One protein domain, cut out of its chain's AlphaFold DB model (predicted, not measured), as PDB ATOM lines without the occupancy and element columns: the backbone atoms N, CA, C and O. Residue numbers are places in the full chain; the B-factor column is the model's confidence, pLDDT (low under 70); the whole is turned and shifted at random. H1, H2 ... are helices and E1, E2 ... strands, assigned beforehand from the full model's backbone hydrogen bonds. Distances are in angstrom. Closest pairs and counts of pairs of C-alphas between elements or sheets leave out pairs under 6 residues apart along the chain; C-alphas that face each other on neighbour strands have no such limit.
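Overview. This is residues 135 to 277 of the 306 residues of an uncharacterized protein of Lichtheimia corymbifera JMRC:FSU:9682 (UniProt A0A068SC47). A twisted sheet of five strands curls round the helix H4, and H5 and H6 pack on H4. H2 and the short H7 are on the sheet's opposite face, while H1 makes a helical hairpin with H2 at one end of the long axis, where residues 149 to 155 stick out. The 143 printed residues have seven named helices and five named strands, in the order H1 H2 E1 E2 E3 H3 H4 E4 H5 H6 E5 H7; the mixed sheet runs E3 E2 E1 E4 E5, and the class is mixed, helices and strands. The whole is compact, with a radius of gyration of the C-alphas of 15.3 A, yet elongated in outline, 49 by 32 by 25 A.

Along the chain. Find C-alpha 139 at (36.884, 43.723, -17.976); there H1 begins and runs to residue 148. H2, residues 155 to 162, leads to E1, residues 164 to 169, E2, residues 173 to 178, and E3, residues 181 to 186, 17.6 A long. After H3, residues 189 to 192, look at C-alpha 196 at (13.924, 46.871, -2.168), where H4 begins, running 18.9 A to residue 208. Then come E4, residues 217 to 222, H5, residues 225 to 232, H6, residues 240 to 255, 22.4 A long, E5, residues 259 to 264, and H7, residues 274 to 277.

Arrangement. Start with the meander E1 E2 E3, each strand the antiparallel neighbour of the one before: N 166 and O 177 are 2.8 A apart, N 176 and O 183 2.8 A. E4 is parallel to E1, with N 165 and O 219 at 3.0 A, and to E5, with N 218 and O 259 at 2.8 A. E4, H5 H6, E5 is a strand-helix-strand unit, parallel neighbour strands with helices between; E3, H3 H4, E4 is a split one, with E2 E1 between its strands; both crossovers are right-handed. H4 comes closest to E1 at the C-alphas of Ala 169 and Glu 200, 5.2 A. On the same face H5 is over E5, at a height over the sheet of 8.2 A. H6 touches H4 at a shallow tilt of 12 degrees, closest at the C-alphas of Trp 205 and Ile 249, 5.8 A, and only grazes the sheet. On the opposite face H2 is over E4, at a height of 7.2 A. H1 only just touches H2, with 3 pairs of C-alphas within 8 A, the closest Leu 147 and Val 158, 7.5 A. H3 is close to H4 but not clearly touching. In H1, H2, H4, H5 and H6 every O i to N i+4 pair is within hydrogen-bond range; H3 and H7 are too short for one.

Size, cuts and confidence. The C-alphas farthest apart, of Thr 151 and Pro 189, are 51.8 A apart. The printed part has no cut and no long link. Its mean pLDDT is 78.5; look for values under 70 at residues 135 to 143, 156, 160, 233 to 238 and 267 to 277.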
ATOM      1  N   HIS A 135      38.389  50.870 -13.010       60.19
ATOM      2  CA  HIS A 135      38.232  49.555 -12.399       60.19
ATOM      3  C   HIS A 135      36.849  48.926 -12.650       60.19
ATOM      4  O   HIS A 135      36.757  47.702 -12.671       60.19
ATOM      5  N   LYS A 136      35.798  49.723 -12.899       49.56
ATOM      6  CA  LYS A 136      34.442  49.221 -13.197       49.56
ATOM      7  C   LYS A 136      34.272  48.758 -14.643       49.56
ATOM      8  O   LYS A 136      33.422  47.917 -14.922       49.56
ATOM      9  N   VAL A 137      35.091  49.289 -15.550       57.78
ATOM     10  CA  VAL A 137      35.112  48.941 -16.983       57.78
ATOM     11  C   VAL A 137      36.331  48.099 -17.373       57.78
ATOM     12  O   VAL A 137      36.500  47.780 -18.546       57.78
ATOM     13  N   ARG A 138      37.160  47.691 -16.402       63.16
ATOM     14  CA  ARG A 138      38.418  46.951 -16.617       63.16
ATOM     15  C   ARG A 138      38.242  45.686 -17.453       63.16
ATOM     16  O   ARG A 138      39.093  45.377 -18.280       63.16
ATOM     17  N   ASP A 139      37.133  44.979 -17.268       62.94
ATOM     18  CA  ASP A 139      36.884  43.723 -17.976       62.94
ATOM     19  C   ASP A 139      36.389  43.942 -19.412       62.94
ATOM     20  O   ASP A 139      36.303  42.993 -20.192       62.94
ATOM     21  N   LEU A 140      36.011  45.169 -19.780       65.62
ATOM     22  CA  LEU A 140      35.403  45.462 -21.074       65.62
ATOM     23  C   LEU A 140      36.404  45.320 -22.235       65.62
ATOM     24  O   LEU A 140      36.079  44.576 -23.165       65.62
ATOM     25  N   PRO A 141      37.630  45.886 -22.176       69.25
ATOM     26  CA  PRO A 141      38.654  45.660 -23.195       69.25
ATOM     27  C   PRO A 141      39.031  44.183 -23.332       69.25
ATOM     28  O   PRO A 141      39.038  43.652 -24.437       69.25
ATOM     29  N   SER A 142      39.262  43.478 -22.220       68.81
ATOM     30  CA  SER A 142      39.652  42.062 -22.255       68.81
ATOM     31  C   SER A 142      38.567  41.168 -22.860       68.81
ATOM     32  O   SER A 142      38.871  40.243 -23.616       68.81
ATOM     33  N   ASN A 143      37.295  41.443 -22.563       69.62
ATOM     34  CA  ASN A 143      36.174  40.720 -23.159       69.62
ATOM     35  C   ASN A 143      35.990  41.063 -24.647       69.62
ATOM     36  O   ASN A 143      35.722  40.155 -25.432       69.62
ATOM     37  N   ALA A 144      36.194  42.324 -25.048       72.94
ATOM     38  CA  ALA A 144      36.182  42.732 -26.453       72.94
ATOM     39  C   ALA A 144      37.292  42.031 -27.250       72.94
ATOM     40  O   ALA A 144      37.013  41.392 -28.261       72.94
ATOM     41  N   SER A 145      38.535  42.061 -26.758       74.81
ATOM     42  CA  SER A 145      39.672  41.389 -27.397       74.81
ATOM     43  C   SER A 145      39.432  39.886 -27.537       74.81
ATOM     44  O   SER A 145      39.687  39.320 -28.592       74.81
ATOM     45  N   ARG A 146      38.863  39.228 -26.516       77.94
ATOM     46  CA  ARG A 146      38.495  37.803 -26.593       77.94
ATOM     47  C   ARG A 146      37.441  37.492 -27.655       77.94
ATOM     48  O   ARG A 146      37.420  36.366 -28.140       77.94
ATOM     49  N   LEU A 147      36.552  38.430 -27.981       78.06
ATOM     50  CA  LEU A 147      35.587  38.261 -29.070       78.06
ATOM     51  C   LEU A 147      36.242  38.490 -30.432       78.06
ATOM     52  O   LEU A 147      36.004  37.704 -31.340       78.06
ATOM     53  N   LEU A 148      37.099  39.507 -30.546       79.25
ATOM     54  CA  LEU A 148      37.817  39.839 -31.781       79.25
ATOM     55  C   LEU A 148      38.841  38.769 -32.189       79.25
ATOM     56  O   LEU A 148      39.091  38.584 -33.372       79.25
ATOM     57  N   LEU A 149      39.408  38.040 -31.224       82.81
ATOM     58  CA  LEU A 149      40.357  36.949 -31.476       82.81
ATOM     59  C   LEU A 149      39.696  35.649 -31.964       82.81
ATOM     60  O   LEU A 149      40.400  34.708 -32.329       82.81
ATOM     61  N   LYS A 150      38.361  35.547 -31.948       81.75
ATOM     62  CA  LYS A 150      37.658  34.355 -32.434       81.75
ATOM     63  C   LYS A 150      37.377  34.482 -33.926       81.75
ATOM     64  O   LYS A 150      36.663  35.388 -34.338       81.75
ATOM     65  N   THR A 151      37.839  33.506 -34.706       78.56
ATOM     66  CA  THR A 151      37.508  33.373 -36.138       78.56
ATOM     67  C   THR A 151      36.006  33.190 -36.372       78.56
ATOM     68  O   THR A 151      35.462  33.697 -37.346       78.56
ATOM     69  N   HIS A 152      35.315  32.534 -35.434       81.00
ATOM     70  CA  HIS A 152      33.860  32.417 -35.410       81.00
ATOM     71  C   HIS A 152      33.318  32.651 -33.999       81.00
ATOM     72  O   HIS A 152      33.782  32.050 -33.026       81.00
ATOM     73  N   CYS A 153      32.289  33.490 -33.875       78.31
ATOM     74  CA  CYS A 153      31.543  33.641 -32.631       78.31
ATOM     75  C   CYS A 153      30.028  33.625 -32.888       78.31
ATOM     76  O   CYS A 153      29.562  34.151 -33.900       78.31
ATOM     77  N   PRO A 154      29.224  33.024 -31.991       79.44
ATOM     78  CA  PRO A 154      27.775  33.085 -32.113       79.44
ATOM     79  C   PRO A 154      27.285  34.531 -32.017       79.44
ATOM     80  O   PRO A 154      27.684  35.257 -31.106       79.44
ATOM     81  N   ILE A 155      26.329  34.922 -32.864       77.38
ATOM     82  CA  ILE A 155      25.728  36.270 -32.838       77.38
ATOM     83  C   ILE A 155      25.172  36.635 -31.452       77.38
ATOM     84  O   ILE A 155      25.257  37.778 -31.013       77.38
ATOM     85  N   LYS A 156      24.688  35.631 -30.705       69.62
ATOM     86  CA  LYS A 156      24.233  35.777 -29.314       69.62
ATOM     87  C   LYS A 156      25.342  36.268 -28.379       69.62
ATOM     88  O   LYS A 156      25.050  37.018 -27.458       69.62
ATOM     89  N   GLN A 157      26.592  35.859 -28.599       73.50
ATOM     90  CA  GLN A 157      27.739  36.269 -27.784       73.50
ATOM     91  C   GLN A 157      28.082  37.745 -28.011       73.50
ATOM     92  O   GLN A 157      28.305  38.474 -27.050       73.50
ATOM     93  N   VAL A 158      28.045  38.196 -29.267       76.94
ATOM     94  CA  VAL A 158      28.256  39.607 -29.626       76.94
ATOM     95  C   VAL A 158      27.106  40.472 -29.117       76.94
ATOM     96  O   VAL A 158      27.343  41.487 -28.470       76.94
ATOM     97  N   ALA A 159      25.858  40.039 -29.317       72.25
ATOM     98  CA  ALA A 159      24.679  40.750 -28.826       72.25
ATOM     99  C   ALA A 159      24.676  40.865 -27.293       72.25
ATOM    100  O   ALA A 159      24.403  41.935 -26.760       72.25
ATOM    101  N   SER A 160      25.049  39.791 -26.591       69.44
ATOM    102  CA  SER A 160      25.208  39.753 -25.131       69.44
ATOM    103  C   SER A 160      26.305  40.695 -24.624       69.44
ATOM    104  O   SER A 160      26.150  41.322 -23.576       69.44
ATOM    105  N   PHE A 161      27.407  40.814 -25.368       75.31
ATOM    106  CA  PHE A 161      28.483  41.741 -25.038       75.31
ATOM    107  C   PHE A 161      28.067  43.199 -25.260       75.31
ATOM    108  O   PHE A 161      28.266  44.033 -24.380       75.31
ATOM    109  N   ILE A 162      27.436  43.497 -26.399       77.12
ATOM    110  CA  ILE A 162      26.934  44.840 -26.710       77.12
ATOM    111  C   ILE A 162      25.832  45.243 -25.718       77.12
ATOM    112  O   ILE A 162      25.810  46.378 -25.254       77.12
ATOM    113  N   GLY A 163      24.940  44.324 -25.358       82.38
ATOM    114  CA  GLY A 163      23.832  44.556 -24.434       82.38
ATOM    115  C   GLY A 163      24.164  44.318 -22.962       82.38
ATOM    116  O   GLY A 163      23.257  43.996 -22.198       82.38
ATOM    117  N   LYS A 164      25.433  44.404 -22.545       86.56
ATOM    118  CA  LYS A 164      25.827  44.186 -21.145       86.56
ATOM    119  C   LYS A 164      25.399  45.374 -20.276       86.56
ATOM    120  O   LYS A 164      25.967  46.454 -20.404       86.56
ATOM    121  N   VAL A 165      24.452  45.154 -19.366       87.50
ATOM    122  CA  VAL A 165      23.899  46.199 -18.488       87.50
ATOM    123  C   VAL A 165      24.032  45.776 -17.030       87.50
ATOM    124  O   VAL A 165      23.718  44.645 -16.687       87.50
ATOM    125  N   TYR A 166      24.470  46.673 -16.161       85.50
ATOM    126  CA  TYR A 166      24.472  46.503 -14.712       85.50
ATOM    127  C   TYR A 166      23.410  47.411 -14.116       85.50
ATOM    128  O   TYR A 166      23.317  48.574 -14.506       85.50
ATOM    129  N   THR A 167      22.624  46.894 -13.183       86.19
ATOM    130  CA  THR A 167      21.580  47.652 -12.492       86.19
ATOM    131  C   THR A 167      21.740  47.500 -10.994       86.19
ATOM    132  O   THR A 167      22.149  46.439 -10.519       86.19
ATOM    133  N   ASP A 168      21.388  48.546 -10.262       83.44
ATOM    134  CA  ASP A 168      21.408  48.525  -8.805       83.44
ATOM    135  C   ASP A 168      20.366  49.489  -8.251       83.44
ATOM    136  O   ASP A 168      20.153  50.578  -8.808       83.44
ATOM    137  N   ALA A 169      19.740  49.094  -7.150       82.69
ATOM    138  CA  ALA A 169      18.811  49.918  -6.410       82.69
ATOM    139  C   ALA A 169      19.267  50.065  -4.960       82.69
ATOM    140  O   ALA A 169      19.835  49.174  -4.339       82.69
ATOM    141  N   SER A 170      18.955  51.214  -4.387       80.88
ATOM    142  CA  SER A 170      19.148  51.480  -2.967       80.88
ATOM    143  C   SER A 170      17.954  52.247  -2.422       80.88
ATOM    144  O   SER A 170      17.017  52.564  -3.163       80.88
ATOM    145  N   ASP A 171      18.002  52.590  -1.139       74.75
ATOM    146  CA  ASP A 171      16.945  53.375  -0.520       74.75
ATOM    147  C   ASP A 171      16.715  54.745  -1.163       74.75
ATOM    148  O   ASP A 171      15.549  55.020  -1.461       74.75
ATOM    149  N   PRO A 172      17.749  55.556  -1.452       73.31
ATOM    150  CA  PRO A 172      17.537  56.894  -2.012       73.31
ATOM    151  C   PRO A 172      17.577  57.002  -3.533       73.31
ATOM    152  O   PRO A 172      17.153  58.022  -4.074       73.31
ATOM    153  N   GLY A 173      18.083  55.999  -4.247       79.12
ATOM    154  CA  GLY A 173      18.179  56.092  -5.699       79.12
ATOM    155  C   GLY A 173      18.534  54.796  -6.399       79.12
ATOM    156  O   GLY A 173      18.649  53.732  -5.780       79.12
ATOM    157  N   TRP A 174      18.721  54.919  -7.709       82.88
ATOM    158  CA  TRP A 174      19.008  53.824  -8.627       82.88
ATOM    159  C   TRP A 174      20.092  54.183  -9.638       82.88
ATOM    160  O   TRP A 174      20.339  55.356  -9.925       82.88
ATOM    161  N   GLY A 175      20.726  53.156 -10.203       80.25
ATOM    162  CA  GLY A 175      21.753  53.310 -11.227       80.25
ATOM    163  C   GLY A 175      21.733  52.189 -12.261       80.25
ATOM    164  O   GLY A 175      21.413  51.039 -11.960       80.25
ATOM    165  N   ILE A 176      22.095  52.541 -13.492       82.88
ATOM    166  CA  ILE A 176      22.184  51.662 -14.657       82.88
ATOM    167  C   ILE A 176      23.484  51.983 -15.384       82.88
ATOM    168  O   ILE A 176      23.665  53.104 -15.844       82.88
ATOM    169  N   VAL A 177      24.368  51.004 -15.544       80.88
ATOM    170  CA  VAL A 177      25.635  51.154 -16.274       80.88
ATOM    171  C   VAL A 177      25.640  50.197 -17.455       80.88
ATOM    172  O   VAL A 177      25.435  48.999 -17.286       80.88
ATOM    173  N   SER A 178      25.924  50.693 -18.654       82.25
ATOM    174  CA  SER A 178      26.147  49.856 -19.833       82.25
ATOM    175  C   SER A 178      27.318  50.387 -20.628       82.25
ATOM    176  O   SER A 178      27.307  51.531 -21.078       82.25
ATOM    177  N   GLN A 179      28.311  49.532 -20.853       78.75
ATOM    178  CA  GLN A 179      29.555  49.907 -21.523       78.75
ATOM    179  C   GLN A 179      30.186  51.163 -20.886       78.75
ATOM    180  O   GLN A 179      30.619  51.107 -19.738       78.75
ATOM    181  N   ALA A 180      30.233  52.279 -21.618       70.44
ATOM    182  CA  ALA A 180      30.742  53.572 -21.160       70.44
ATOM    183  C   ALA A 180      29.634  54.557 -20.733       70.44
ATOM    184  O   ALA A 180      29.930  55.683 -20.347       70.44
ATOM    185  N   GLN A 181      28.362  54.163 -20.822       75.88
ATOM    186  CA  GLN A 181      27.216  55.011 -20.502       75.88
ATOM    187  C   GLN A 181      26.634  54.655 -19.140       75.88
ATOM    188  O   GLN A 181      26.611  53.489 -18.737       75.88
ATOM    189  N   THR A 182      26.158  55.677 -18.432       75.56
ATOM    190  CA  THR A 182      25.507  55.503 -17.138       75.56
ATOM    191  C   THR A 182      24.278  56.390 -17.029       75.56
ATOM    192  O   THR A 182      24.287  57.531 -17.485       75.56
ATOM    193  N   TRP A 183      23.243  55.855 -16.394       81.88
ATOM    194  CA  TRP A 183      22.008  56.542 -16.045       81.88
ATOM    195  C   TRP A 183      21.758  56.336 -14.560       81.88
ATOM    196  O   TRP A 183      21.932  55.230 -14.053       81.88
ATOM    197  N   HIS A 184      21.375  57.387 -13.855       82.19
ATOM    198  CA  HIS A 184      21.077  57.325 -12.431       82.19
ATOM    199  C   HIS A 184      20.123  58.452 -12.060       82.19
ATOM    200  O   HIS A 184      20.117  59.495 -12.715       82.19
ATOM    201  N   ASP A 185      19.345  58.246 -11.004       76.38
ATOM    202  CA  ASP A 185      18.497  59.281 -10.421       76.38
ATOM    203  C   ASP A 185      18.108  58.913  -8.982       76.38
ATOM    204  O   ASP A 185      18.361  57.796  -8.508       76.38
ATOM    205  N   GLN A 186      17.484  59.856  -8.286       79.50
ATOM    206  CA  GLN A 186      16.839  59.617  -7.005       79.50
ATOM    207  C   GLN A 186      15.445  59.015  -7.200       79.50
ATOM    208  O   GLN A 186      14.787  59.190  -8.229       79.50
ATOM    209  N   TRP A 187      14.989  58.280  -6.193       80.38
ATOM    210  CA  TRP A 187      13.594  57.867  -6.117       80.38
ATOM    211  C   TRP A 187      12.722  59.063  -5.733       80.38
ATOM    212  O   TRP A 187      13.111  59.901  -4.917       80.38
ATOM    213  N   THR A 188      11.510  59.132  -6.277       83.00
ATOM    214  CA  THR A 188      10.515  60.083  -5.769       83.00
ATOM    215  C   THR A 188      10.123  59.727  -4.328       83.00
ATOM    216  O   THR A 188      10.219  58.560  -3.938       83.00
ATOM    217  N   PRO A 189       9.598  60.674  -3.523       82.75
ATOM    218  CA  PRO A 189       9.203  60.394  -2.138       82.75
ATOM    219  C   PRO A 189       8.232  59.212  -1.992       82.75
ATOM    220  O   PRO A 189       8.276  58.490  -1.002       82.75
ATOM    221  N   GLN A 190       7.376  58.986  -2.992       86.25
ATOM    222  CA  GLN A 190       6.453  57.851  -3.036       86.25
ATOM    223  C   GLN A 190       7.195  56.533  -3.305       86.25
ATOM    224  O   GLN A 190       6.975  55.545  -2.606       86.25
ATOM    225  N   GLU A 191       8.112  56.514  -4.274       84.38
ATOM    226  CA  GLU A 191       8.919  55.337  -4.622       84.38
ATOM    227  C   GLU A 191       9.899  54.950  -3.504       84.38
ATOM    228  O   GLU A 191      10.151  53.766  -3.287       84.38
ATOM    229  N   CYS A 192      10.400  55.921  -2.734       83.56
ATOM    230  CA  CYS A 192      11.267  55.677  -1.579       83.56
ATOM    231  C   CYS A 192      10.627  54.755  -0.534       83.56
ATOM    232  O   CYS A 192      11.341  53.985   0.108       83.56
ATOM    233  N   THR A 193       9.298  54.800  -0.388       85.88
ATOM    234  CA  THR A 193       8.550  53.965   0.570       85.88
ATOM    235  C   THR A 193       8.397  52.510   0.129       85.88
ATOM    236  O   THR A 193       8.043  51.655   0.941       85.88
ATOM    237  N   GLN A 194       8.661  52.210  -1.145       89.31
ATOM    238  CA  GLN A 194       8.556  50.857  -1.677       89.31
ATOM    239  C   GLN A 194       9.722  49.986  -1.204       89.31
ATOM    240  O   GLN A 194      10.835  50.455  -0.968       89.31
ATOM    241  N   HIS A 195       9.480  48.683  -1.090       88.00
ATOM    242  CA  HIS A 195      10.504  47.746  -0.639       88.00
ATOM    243  C   HIS A 195      11.579  47.497  -1.713       88.00
ATOM    244  O   HIS A 195      11.344  47.649  -2.914       88.00
ATOM    245  N   ILE A 196      12.750  47.014  -1.291       87.56
ATOM    246  CA  ILE A 196      13.924  46.871  -2.168       87.56
ATOM    247  C   ILE A 196      13.671  46.010  -3.418       87.56
ATOM    248  O   ILE A 196      14.044  46.417  -4.508       87.56
ATOM    249  N   ASN A 197      12.953  44.879  -3.315       90.12
ATOM    250  CA  ASN A 197      12.649  44.052  -4.498       90.12
ATOM    251  C   ASN A 197      11.809  44.802  -5.557       90.12
ATOM    252  O   ASN A 197      11.972  44.557  -6.749       90.12
ATOM    253  N   TRP A 198      10.914  45.710  -5.139       92.94
ATOM    254  CA  TRP A 198      10.146  46.544  -6.064       92.94
ATOM    255  C   TRP A 198      11.067  47.554  -6.739       92.94
ATOM    256  O   TRP A 198      11.032  47.690  -7.958       92.94
ATOM    257  N   LYS A 199      11.934  48.206  -5.953       89.31
ATOM    258  CA  LYS A 199      12.912  49.176  -6.457       89.31
ATOM    259  C   LYS A 199      13.831  48.527  -7.490       89.31
ATOM    260  O   LYS A 199      13.970  49.056  -8.583       89.31
ATOM    261  N   GLU A 200      14.357  47.339  -7.206       91.44
ATOM    262  CA  GLU A 200      15.190  46.549  -8.124       91.44
ATOM    263  C   GLU A 200      14.481  46.218  -9.450       91.44
ATOM    264  O   GLU A 200      15.039  46.438 -10.525       91.44
ATOM    265  N   LEU A 201      13.225  45.752  -9.406       90.94
ATOM    266  CA  LEU A 201      12.420  45.548 -10.621       90.94
ATOM    267  C   LEU A 201      12.144  46.867 -11.356       90.94
ATOM    268  O   LEU A 201      12.162  46.910 -12.587       90.94
ATOM    269  N   MET A 202      11.930  47.957 -10.622       94.62
ATOM    270  CA  MET A 202      11.705  49.278 -11.198       94.62
ATOM    271  C   MET A 202      12.959  49.811 -11.908       94.62
ATOM    272  O   MET A 202      12.836  50.459 -12.946       94.62
ATOM    273  N   VAL A 203      14.173  49.499 -11.441       92.31
ATOM    274  CA  VAL A 203      15.398  49.847 -12.186       92.31
ATOM    275  C   VAL A 203      15.440  49.130 -13.535       92.31
ATOM    276  O   VAL A 203      15.807  49.740 -14.538       92.31
ATOM    277  N   ILE A 204      14.991  47.873 -13.605       93.44
ATOM    278  CA  ILE A 204      14.865  47.146 -14.879       93.44
ATOM    279  C   ILE A 204      13.814  47.797 -15.776       93.44
ATOM    280  O   ILE A 204      14.071  48.002 -16.962       93.44
ATOM    281  N   TRP A 205      12.661  48.172 -15.217       95.25
ATOM    282  CA  TRP A 205      11.637  48.924 -15.942       95.25
ATOM    283  C   TRP A 205      12.195  50.229 -16.522       95.25
ATOM    284  O   TRP A 205      11.989  50.519 -17.698       95.25
ATOM    285  N   LYS A 206      12.970  50.991 -15.748       93.81
ATOM    286  CA  LYS A 206      13.635  52.204 -16.243       93.81
ATOM    287  C   LYS A 206      14.678  51.881 -17.315       93.81
ATOM    288  O   LYS A 206      14.739  52.589 -18.315       93.81
ATOM    289  N   ALA A 207      15.439  50.794 -17.162       92.31
ATOM    290  CA  ALA A 207      16.424  50.370 -18.153       92.31
ATOM    291  C   ALA A 207      15.782  50.142 -19.520       92.31
ATOM    292  O   ALA A 207      16.209  50.738 -20.498       92.31
ATOM    293  N   ILE A 208      14.709  49.361 -19.607       92.94
ATOM    294  CA  ILE A 208      14.098  49.026 -20.904       92.94
ATOM    295  C   ILE A 208      13.472  50.224 -21.636       92.94
ATOM    296  O   ILE A 208      13.250  50.131 -22.838       92.94
ATOM    297  N   HIS A 209      13.253  51.350 -20.948       93.44
ATOM    298  CA  HIS A 209      12.771  52.601 -21.548       93.44
ATOM    299  C   HIS A 209      13.892  53.483 -22.112       93.44
ATOM    300  O   HIS A 209      13.614  54.477 -22.784       93.44
ATOM    301  N   ILE A 210      15.161  53.156 -21.860       90.94
ATOM    302  CA  ILE A 210      16.279  53.921 -22.407       90.94
ATOM    303  C   ILE A 210      16.375  53.626 -23.915       90.94
ATOM    304  O   ILE A 210      16.581  52.467 -24.290       90.94
ATOM    305  N   PRO A 211      16.329  54.649 -24.796       89.25
ATOM    306  CA  PRO A 211      16.365  54.451 -26.249       89.25
ATOM    307  C   PRO A 211      17.571  53.644 -26.738       89.25
ATOM    308  O   PRO A 211      17.486  52.913 -27.720       89.25
ATOM    309  N   HIS A 212      18.691  53.720 -26.011       86.00
ATOM    310  CA  HIS A 212      19.896  52.940 -26.284       86.00
ATOM    311  C   HIS A 212      19.661  51.416 -26.266       86.00
ATOM    312  O   HIS A 212      20.437  50.687 -26.884       86.00
ATOM    313  N   PHE A 213      18.637  50.913 -25.576       89.19
ATOM    314  CA  PHE A 213      18.403  49.480 -25.368       89.19
ATOM    315  C   PHE A 213      17.246  48.888 -26.189       89.19
ATOM    316  O   PHE A 213      17.040  47.671 -26.164       89.19
ATOM    317  N   ILE A 214      16.515  49.714 -26.936       88.19
ATOM    318  CA  ILE A 214      15.387  49.281 -27.770       88.19
ATOM    319  C   ILE A 214      15.874  48.335 -28.881       88.19
ATOM    320  O   ILE A 214      16.896  48.588 -29.521       88.19
ATOM    321  N   GLY A 215      15.164  47.222 -29.092       83.81
ATOM    322  CA  GLY A 215      15.480  46.220 -30.115       83.81
ATOM    323  C   GLY A 215      16.715  45.353 -29.828       83.81
ATOM    324  O   GLY A 215      17.131  44.574 -30.688       83.81
ATOM    325  N   LYS A 216      17.346  45.488 -28.652       86.81
ATOM    326  CA  LYS A 216      18.588  44.776 -28.302       86.81
ATOM    327  C   LYS A 216      18.335  43.535 -27.441       86.81
ATOM    328  O   LYS A 216      17.307  43.384 -26.787       86.81
ATOM    329  N   CYS A 217      19.322  42.640 -27.411       85.69
ATOM    330  CA  CYS A 217      19.392  41.568 -26.417       85.69
ATOM    331  C   CYS A 217      20.187  42.069 -25.208       85.69
ATOM    332  O   CYS A 217      21.404  42.203 -25.300       85.69
ATOM    333  N   LEU A 218      19.514  42.350 -24.096       89.50
ATOM    334  CA  LEU A 218      20.132  42.859 -22.877       89.50
ATOM    335  C   LEU A 218      20.500  41.715 -21.938       89.50
ATOM    336  O   LEU A 218      19.653  40.903 -21.561       89.50
ATOM    337  N   GLN A 219      21.761  41.695 -21.517       90.38
ATOM    338  CA  GLN A 219      22.224  40.856 -20.425       90.38
ATOM    339  C   GLN A 219      22.387  41.719 -19.178       90.38
ATOM    340  O   GLN A 219      23.409  42.388 -19.009       90.38
ATOM    341  N   ILE A 220      21.348  41.710 -18.342       90.00
ATOM    342  CA  ILE A 220      21.248  42.537 -17.141       90.00
ATOM    343  C   ILE A 220      21.896  41.804 -15.970       90.00
ATOM    344  O   ILE A 220      21.579  40.647 -15.705       90.00
ATOM    345  N   TYR A 221      22.788  42.476 -15.254       86.75
ATOM    346  CA  TYR A 221      23.409  41.984 -14.035       86.75
ATOM    347  C   TYR A 221      22.877  42.773 -12.842       86.75
ATOM    348  O   TYR A 221      23.058  43.990 -12.786       86.75
ATOM    349  N   CYS A 222      22.247  42.082 -11.896       85.44
ATOM    350  CA  CYS A 222      21.725  42.668 -10.664       85.44
ATOM    351  C   CYS A 222      22.036  41.774  -9.456       85.44
ATOM    352  O   CYS A 222      22.361  40.589  -9.597       85.44
ATOM    353  N   ASN A 223      21.954  42.348  -8.260       83.00
ATOM    354  CA  ASN A 223      22.278  41.682  -6.993       83.00
ATOM    355  C   ASN A 223      21.035  41.114  -6.273       83.00
ATOM    356  O   ASN A 223      21.150  40.569  -5.175       83.00
ATOM    357  N   ASN A 224      19.851  41.189  -6.891       85.25
ATOM    358  CA  ASN A 224      18.601  40.774  -6.269       85.25
ATOM    359  C   ASN A 224      18.056  39.466  -6.866       85.25
ATOM    360  O   ASN A 224      17.531  39.431  -7.979       85.25
ATOM    361  N   MET A 225      18.136  38.385  -6.085       83.62
ATOM    362  CA  MET A 225      17.619  37.058  -6.454       83.62
ATOM    363  C   MET A 225      16.121  37.057  -6.773       83.62
ATOM    364  O   MET A 225      15.696  36.374  -7.702       83.62
ATOM    365  N   THR A 226      15.324  37.830  -6.030       84.00
ATOM    366  CA  THR A 226      13.873  37.930  -6.247       84.00
ATOM    367  C   THR A 226      13.591  38.533  -7.616       84.00
ATOM    368  O   THR A 226      12.834  37.963  -8.392       84.00
ATOM    369  N   THR A 227      14.251  39.637  -7.954       85.06
ATOM    370  CA  THR A 227      14.153  40.288  -9.266       85.06
ATOM    371  C   THR A 227      14.524  39.330 -10.393       85.06
ATOM    372  O   THR A 227      13.797  39.233 -11.381       85.06
ATOM    373  N   ILE A 228      15.612  38.568 -10.227       83.25
ATOM    374  CA  ILE A 228      16.034  37.550 -11.197       83.25
ATOM    375  C   ILE A 228      14.945  36.497 -11.386       83.25
ATOM    376  O   ILE A 228      14.594  36.196 -12.525       83.25
ATOM    377  N   ALA A 229      14.394  35.966 -10.294       76.50
ATOM    378  CA  ALA A 229      13.337  34.966 -10.349       76.50
ATOM    379  C   ALA A 229      12.072  35.507 -11.033       76.50
ATOM    380  O   ALA A 229      11.529  34.834 -11.904       76.50
ATOM    381  N   TYR A 230      11.637  36.723 -10.691       76.06
ATOM    382  CA  TYR A 230      10.435  37.329 -11.269       76.06
ATOM    383  C   TYR A 230      10.590  37.619 -12.758       76.06
ATOM    384  O   TYR A 230       9.672  37.350 -13.524       76.06
ATOM    385  N   VAL A 231      11.729  38.146 -13.209       78.50
ATOM    386  CA  VAL A 231      11.891  38.400 -14.644       78.50
ATOM    387  C   VAL A 231      12.118  37.084 -15.378       78.50
ATOM    388  O   VAL A 231      11.324  36.762 -16.252       78.50
ATOM    389  N   ASN A 232      13.106  36.264 -15.006       76.44
ATOM    390  CA  ASN A 232      13.439  35.057 -15.777       76.44
ATOM    391  C   ASN A 232      12.300  34.023 -15.847       76.44
ATOM    392  O   ASN A 232      12.256  33.262 -16.809       76.44
ATOM    393  N   ASN A 233      11.378  34.013 -14.877       69.88
ATOM    394  CA  ASN A 233      10.236  33.094 -14.856       69.88
ATOM    395  C   ASN A 233       8.902  33.751 -15.253       69.88
ATOM    396  O   ASN A 233       7.851  33.179 -14.981       69.88
ATOM    397  N   PHE A 234       8.920  34.933 -15.882       63.69
ATOM    398  CA  PHE A 234       7.704  35.659 -16.290       63.69
ATOM    399  C   PHE A 234       6.724  35.939 -15.136       63.69
ATOM    400  O   PHE A 234       5.514  35.976 -15.332       63.69
ATOM    401  N   GLY A 235       7.250  36.139 -13.929       61.69
ATOM    402  CA  GLY A 235       6.479  36.410 -12.727       61.69
ATOM    403  C   GLY A 235       6.871  35.556 -11.525       61.69
ATOM    404  O   GLY A 235       7.839  34.796 -11.542       61.69
ATOM    405  N   GLY A 236       6.092  35.692 -10.452       63.97
ATOM    406  CA  GLY A 236       6.220  34.903  -9.228       63.97
ATOM    407  C   GLY A 236       4.932  34.926  -8.402       63.97
ATOM    408  O   GLY A 236       4.119  35.834  -8.534       63.97
ATOM    409  N   THR A 237       4.724  33.935  -7.536       58.44
ATOM    410  CA  THR A 237       3.447  33.730  -6.817       58.44
ATOM    411  C   THR A 237       3.315  34.506  -5.502       58.44
ATOM    412  O   THR A 237       2.265  34.460  -4.870       58.44
ATOM    413  N   GLY A 238       4.362  35.213  -5.069       68.38
ATOM    414  CA  GLY A 238       4.432  35.784  -3.718       68.38
ATOM    415  C   GLY A 238       3.852  37.193  -3.552       68.38
ATOM    416  O   GLY A 238       3.461  37.549  -2.445       68.38
ATOM    417  N   SER A 239       3.811  38.016  -4.608       82.06
ATOM    418  CA  SER A 239       3.352  39.410  -4.518       82.06
ATOM    419  C   SER A 239       2.636  39.863  -5.795       82.06
ATOM    420  O   SER A 239       3.279  39.937  -6.849       82.06
ATOM    421  N   PRO A 240       1.343  40.244  -5.718       83.94
ATOM    422  CA  PRO A 240       0.601  40.781  -6.858       83.94
ATOM    423  C   PRO A 240       1.231  42.046  -7.451       83.94
ATOM    424  O   PRO A 240       1.232  42.218  -8.665       83.94
ATOM    425  N   LEU A 241       1.819  42.906  -6.609       87.06
ATOM    426  CA  LEU A 241       2.467  44.143  -7.052       87.06
ATOM    427  C   LEU A 241       3.717  43.859  -7.898       87.06
ATOM    428  O   LEU A 241       3.923  44.481  -8.938       87.06
ATOM    429  N   LEU A 242       4.552  42.911  -7.463       84.69
ATOM    430  CA  LEU A 242       5.755  42.526  -8.208       84.69
ATOM    431  C   LEU A 242       5.411  41.728  -9.463       84.69
ATOM    432  O   LEU A 242       6.095  41.866 -10.473       84.69
ATOM    433  N   MET A 243       4.339  40.935  -9.409       81.50
ATOM    434  CA  MET A 243       3.799  40.238 -10.570       81.50
ATOM    435  C   MET A 243       3.321  41.227 -11.638       81.50
ATOM    436  O   MET A 243       3.706  41.102 -12.798       81.50
ATOM    437  N   ASP A 244       2.539  42.242 -11.254       86.38
ATOM    438  CA  ASP A 244       2.085  43.289 -12.175       86.38
ATOM    439  C   ASP A 244       3.274  44.016 -12.820       86.38
ATOM    440  O   ASP A 244       3.334  44.161 -14.040       86.38
ATOM    441  N   LEU A 245       4.282  44.391 -12.026       89.25
ATOM    442  CA  LEU A 245       5.480  45.046 -12.551       89.25
ATOM    443  C   LEU A 245       6.280  44.137 -13.502       89.25
ATOM    444  O   LEU A 245       6.706  44.593 -14.563       89.25
ATOM    445  N   ALA A 246       6.447  42.853 -13.174       83.06
ATOM    446  CA  ALA A 246       7.108  41.882 -14.048       83.06
ATOM    447  C   ALA A 246       6.347  41.687 -15.373       83.06
ATOM    448  O   ALA A 246       6.962  41.665 -16.440       83.06
ATOM    449  N   ASN A 247       5.014  41.626 -15.324       80.19
ATOM    450  CA  ASN A 247       4.169  41.545 -16.516       80.19
ATOM    451  C   ASN A 247       4.308  42.786 -17.395       80.19
ATOM    452  O   ASN A 247       4.433  42.664 -18.616       80.19
ATOM    453  N   ARG A 248       4.339  43.981 -16.793       87.50
ATOM    454  CA  ARG A 248       4.587  45.226 -17.527       87.50
ATOM    455  C   ARG A 248       5.943  45.185 -18.217       87.50
ATOM    456  O   ARG A 248       5.997  45.444 -19.416       87.50
ATOM    457  N   ILE A 249       7.006  44.807 -17.497       87.00
ATOM    458  CA  ILE A 249       8.364  44.663 -18.046       87.00
ATOM    459  C   ILE A 249       8.343  43.773 -19.293       87.00
ATOM    460  O   ILE A 249       8.783  44.203 -20.358       87.00
ATOM    461  N   TRP A 250       7.769  42.572 -19.196       80.25
ATOM    462  CA  TRP A 250       7.724  41.637 -20.321       80.25
ATOM    463  C   TRP A 250       6.877  42.133 -21.491       80.25
ATOM    464  O   TRP A 250       7.319  42.067 -22.637       80.25
ATOM    465  N   THR A 251       5.697  42.682 -21.209       76.75
ATOM    466  CA  THR A 251       4.799  43.228 -22.237       76.75
ATOM    467  C   THR A 251       5.470  44.372 -22.994       76.75
ATOM    468  O   THR A 251       5.423  44.424 -24.223       76.75
ATOM    469  N   HIS A 252       6.158  45.261 -22.274       87.19
ATOM    470  CA  HIS A 252       6.889  46.356 -22.891       87.19
ATOM    471  C   HIS A 252       8.041  45.834 -23.752       87.19
ATOM    472  O   HIS A 252       8.125  46.198 -24.922       87.19
ATOM    473  N   CYS A 253       8.867  44.922 -23.229       80.88
ATOM    474  CA  CYS A 253       9.957  44.290 -23.976       80.88
ATOM    475  C   CYS A 253       9.499  43.656 -25.295       80.88
ATOM    476  O   CYS A 253      10.156  43.849 -26.318       80.88
ATOM    477  N   LEU A 254       8.356  42.960 -25.292       77.88
ATOM    478  CA  LEU A 254       7.751  42.409 -26.505       77.88
ATOM    479  C   LEU A 254       7.383  43.513 -27.505       77.88
ATOM    480  O   LEU A 254       7.699  43.387 -28.685       77.88
ATOM    481  N   SER A 255       6.790  44.615 -27.035       77.19
ATOM    482  CA  SER A 255       6.393  45.740 -27.895       77.19
ATOM    483  C   SER A 255       7.574  46.460 -28.562       77.19
ATOM    484  O   SER A 255       7.440  46.947 -29.680       77.19
ATOM    485  N   ILE A 256       8.743  46.486 -27.910       84.44
ATOM    486  CA  ILE A 256       9.958  47.154 -28.409       84.44
ATOM    487  C   ILE A 256      10.988  46.178 -29.004       84.44
ATOM    488  O   ILE A 256      12.115  46.571 -29.305       84.44
ATOM    489  N   ASN A 257      10.618  44.900 -29.151       81.50
ATOM    490  CA  ASN A 257      11.483  43.811 -29.617       81.50
ATOM    491  C   ASN A 257      12.819  43.698 -28.844       81.50
ATOM    492  O   ASN A 257      13.862  43.349 -29.403       81.50
ATOM    493  N   THR A 258      12.797  43.992 -27.546       82.94
ATOM    494  CA  THR A 258      13.957  43.875 -26.654       82.94
ATOM    495  C   THR A 258      13.890  42.548 -25.912       82.94
ATOM    496  O   THR A 258      12.864  42.192 -25.339       82.94
ATOM    497  N   ARG A 259      14.996  41.800 -25.888       83.19
ATOM    498  CA  ARG A 259      15.092  40.532 -25.146       83.19
ATOM    499  C   ARG A 259      15.865  40.741 -23.857       83.19
ATOM    500  O   ARG A 259      16.947  41.318 -23.896       83.19
ATOM    501  N   LEU A 260      15.347  40.228 -22.746       84.44
ATOM    502  CA  LEU A 260      15.995  40.309 -21.439       84.44
ATOM    503  C   LEU A 260      16.570  38.963 -21.015       84.44
ATOM    504  O   LEU A 260      15.934  37.924 -21.176       84.44
ATOM    505  N   HIS A 261      17.761  39.001 -20.426       84.88
ATOM    506  CA  HIS A 261      18.349  37.874 -19.721       84.88
ATOM    507  C   HIS A 261      19.057  38.377 -18.464       84.88
ATOM    508  O   HIS A 261      20.107  39.020 -18.554       84.88
ATOM    509  N   LEU A 262      18.518  38.063 -17.286       87.12
ATOM    510  CA  LEU A 262      19.112  38.502 -16.026       87.12
ATOM    511  C   LEU A 262      20.157  37.505 -15.523       87.12
ATOM    512  O   LEU A 262      20.007  36.288 -15.667       87.12
ATOM    513  N   LYS A 263      21.213  38.028 -14.904       85.69
ATOM    514  CA  LYS A 263      22.259  37.270 -14.220       85.69
ATOM    515  C   LYS A 263      22.554  37.879 -12.864       85.69
ATOM    516  O   LYS A 263      22.583  39.094 -12.704       85.69
ATOM    517  N   TYR A 264      22.836  37.010 -11.905       84.56
ATOM    518  CA  TYR A 264      23.264  37.456 -10.595       84.56
ATOM    519  C   TYR A 264      24.702  37.954 -10.612       84.56
ATOM    520  O   TYR A 264      25.576  37.318 -11.206       84.56
ATOM    521  N   ILE A 265      24.937  39.044  -9.887       79.50
ATOM    522  CA  ILE A 265      26.262  39.432  -9.411       79.50
ATOM    523  C   ILE A 265      26.225  39.658  -7.900       79.50
ATOM    524  O   ILE A 265      25.287  40.275  -7.397       79.50
ATOM    525  N   PRO A 266      27.239  39.188  -7.158       70.19
ATOM    526  CA  PRO A 266      27.328  39.467  -5.737       70.19
ATOM    527  C   PRO A 266      27.609  40.951  -5.491       70.19
ATOM    528  O   PRO A 266      28.248  41.627  -6.298       70.19
ATOM    529  N   TYR A 267      27.205  41.432  -4.320       63.12
ATOM    530  CA  TYR A 267      27.461  42.798  -3.859       63.12
ATOM    531  C   TYR A 267      28.944  43.198  -3.894       63.12
ATOM    532  O   TYR A 267      29.272  44.350  -4.168       63.12
ATOM    533  N   SER A 268      29.846  42.240  -3.671       61.00
ATOM    534  CA  SER A 268      31.299  42.431  -3.712       61.00
ATOM    535  C   SER A 268      31.884  42.554  -5.123       61.00
ATOM    536  O   SER A 268      33.084  42.793  -5.263       61.00
ATOM    537  N   HIS A 269      31.081  42.377  -6.178       56.72
ATOM    538  CA  HIS A 269      31.574  42.461  -7.548       56.72
ATOM    539  C   HIS A 269      32.002  43.905  -7.863       56.72
ATOM    540  O   HIS A 269      31.209  44.814  -7.649       56.72
ATOM    541  N   PRO A 270      33.181  44.157  -8.464       53.12
ATOM    542  CA  PRO A 270      33.659  45.513  -8.783       53.12
ATOM    543  C   PRO A 270      32.724  46.387  -9.637       53.12
ATOM    544  O   PRO A 270      32.947  47.587  -9.756       53.12
ATOM    545  N   CYS A 271      31.700  45.794 -10.257       54.47
ATOM    546  CA  CYS A 271      30.731  46.475 -11.112       54.47
ATOM    547  C   CYS A 271      29.393  46.743 -10.401       54.47
ATOM    548  O   CYS A 271      28.494  47.288 -11.036       54.47
ATOM    549  N   SER A 272      29.242  46.366  -9.122       51.81
ATOM    550  CA  SER A 272      28.081  46.753  -8.317       51.81
ATOM    551  C   SER A 272      28.067  48.277  -8.141       51.81
ATOM    552  O   SER A 272      29.102  48.929  -7.952       51.81
ATOM    553  N   ILE A 273      26.891  48.882  -8.295       55.00
ATOM    554  CA  ILE A 273      26.724  50.341  -8.347       55.00
ATOM    555  C   ILE A 273      26.409  50.877  -6.936       55.00
ATOM    556  O   ILE A 273      26.491  52.072  -6.702       55.00
ATOM    557  N   GLN A 274      26.180  50.017  -5.943       45.88
ATOM    558  CA  GLN A 274      25.652  50.351  -4.621       45.88
ATOM    559  C   GLN A 274      26.455  51.377  -3.819       45.88
ATOM    560  O   GLN A 274      25.872  52.194  -3.106       45.88
ATOM    561  N   ARG A 275      27.785  51.420  -3.974       37.34
ATOM    562  CA  ARG A 275      28.622  52.448  -3.322       37.34
ATOM    563  C   ARG A 275      28.265  53.868  -3.787       37.34
ATOM    564  O   ARG A 275      28.564  54.826  -3.086       37.34
ATOM    565  N   ALA A 276      27.604  53.987  -4.941       40.53
ATOM    566  CA  ALA A 276      27.112  55.238  -5.487       40.53
ATOM    567  C   ALA A 276      25.842  55.755  -4.822       40.53
ATOM    568  O   ALA A 276      25.641  56.959  -4.717       40.53
ATOM    569  N   LEU A 277      24.952  54.842  -4.442       42.84
ATOM    570  CA  LEU A 277      23.565  55.202  -4.208       42.84
ATOM    571  C   LEU A 277      23.272  55.483  -2.727       42.84
ATOM    572  O   LEU A 277      22.385  56.261  -2.447       42.84
TER     573      LEU A 277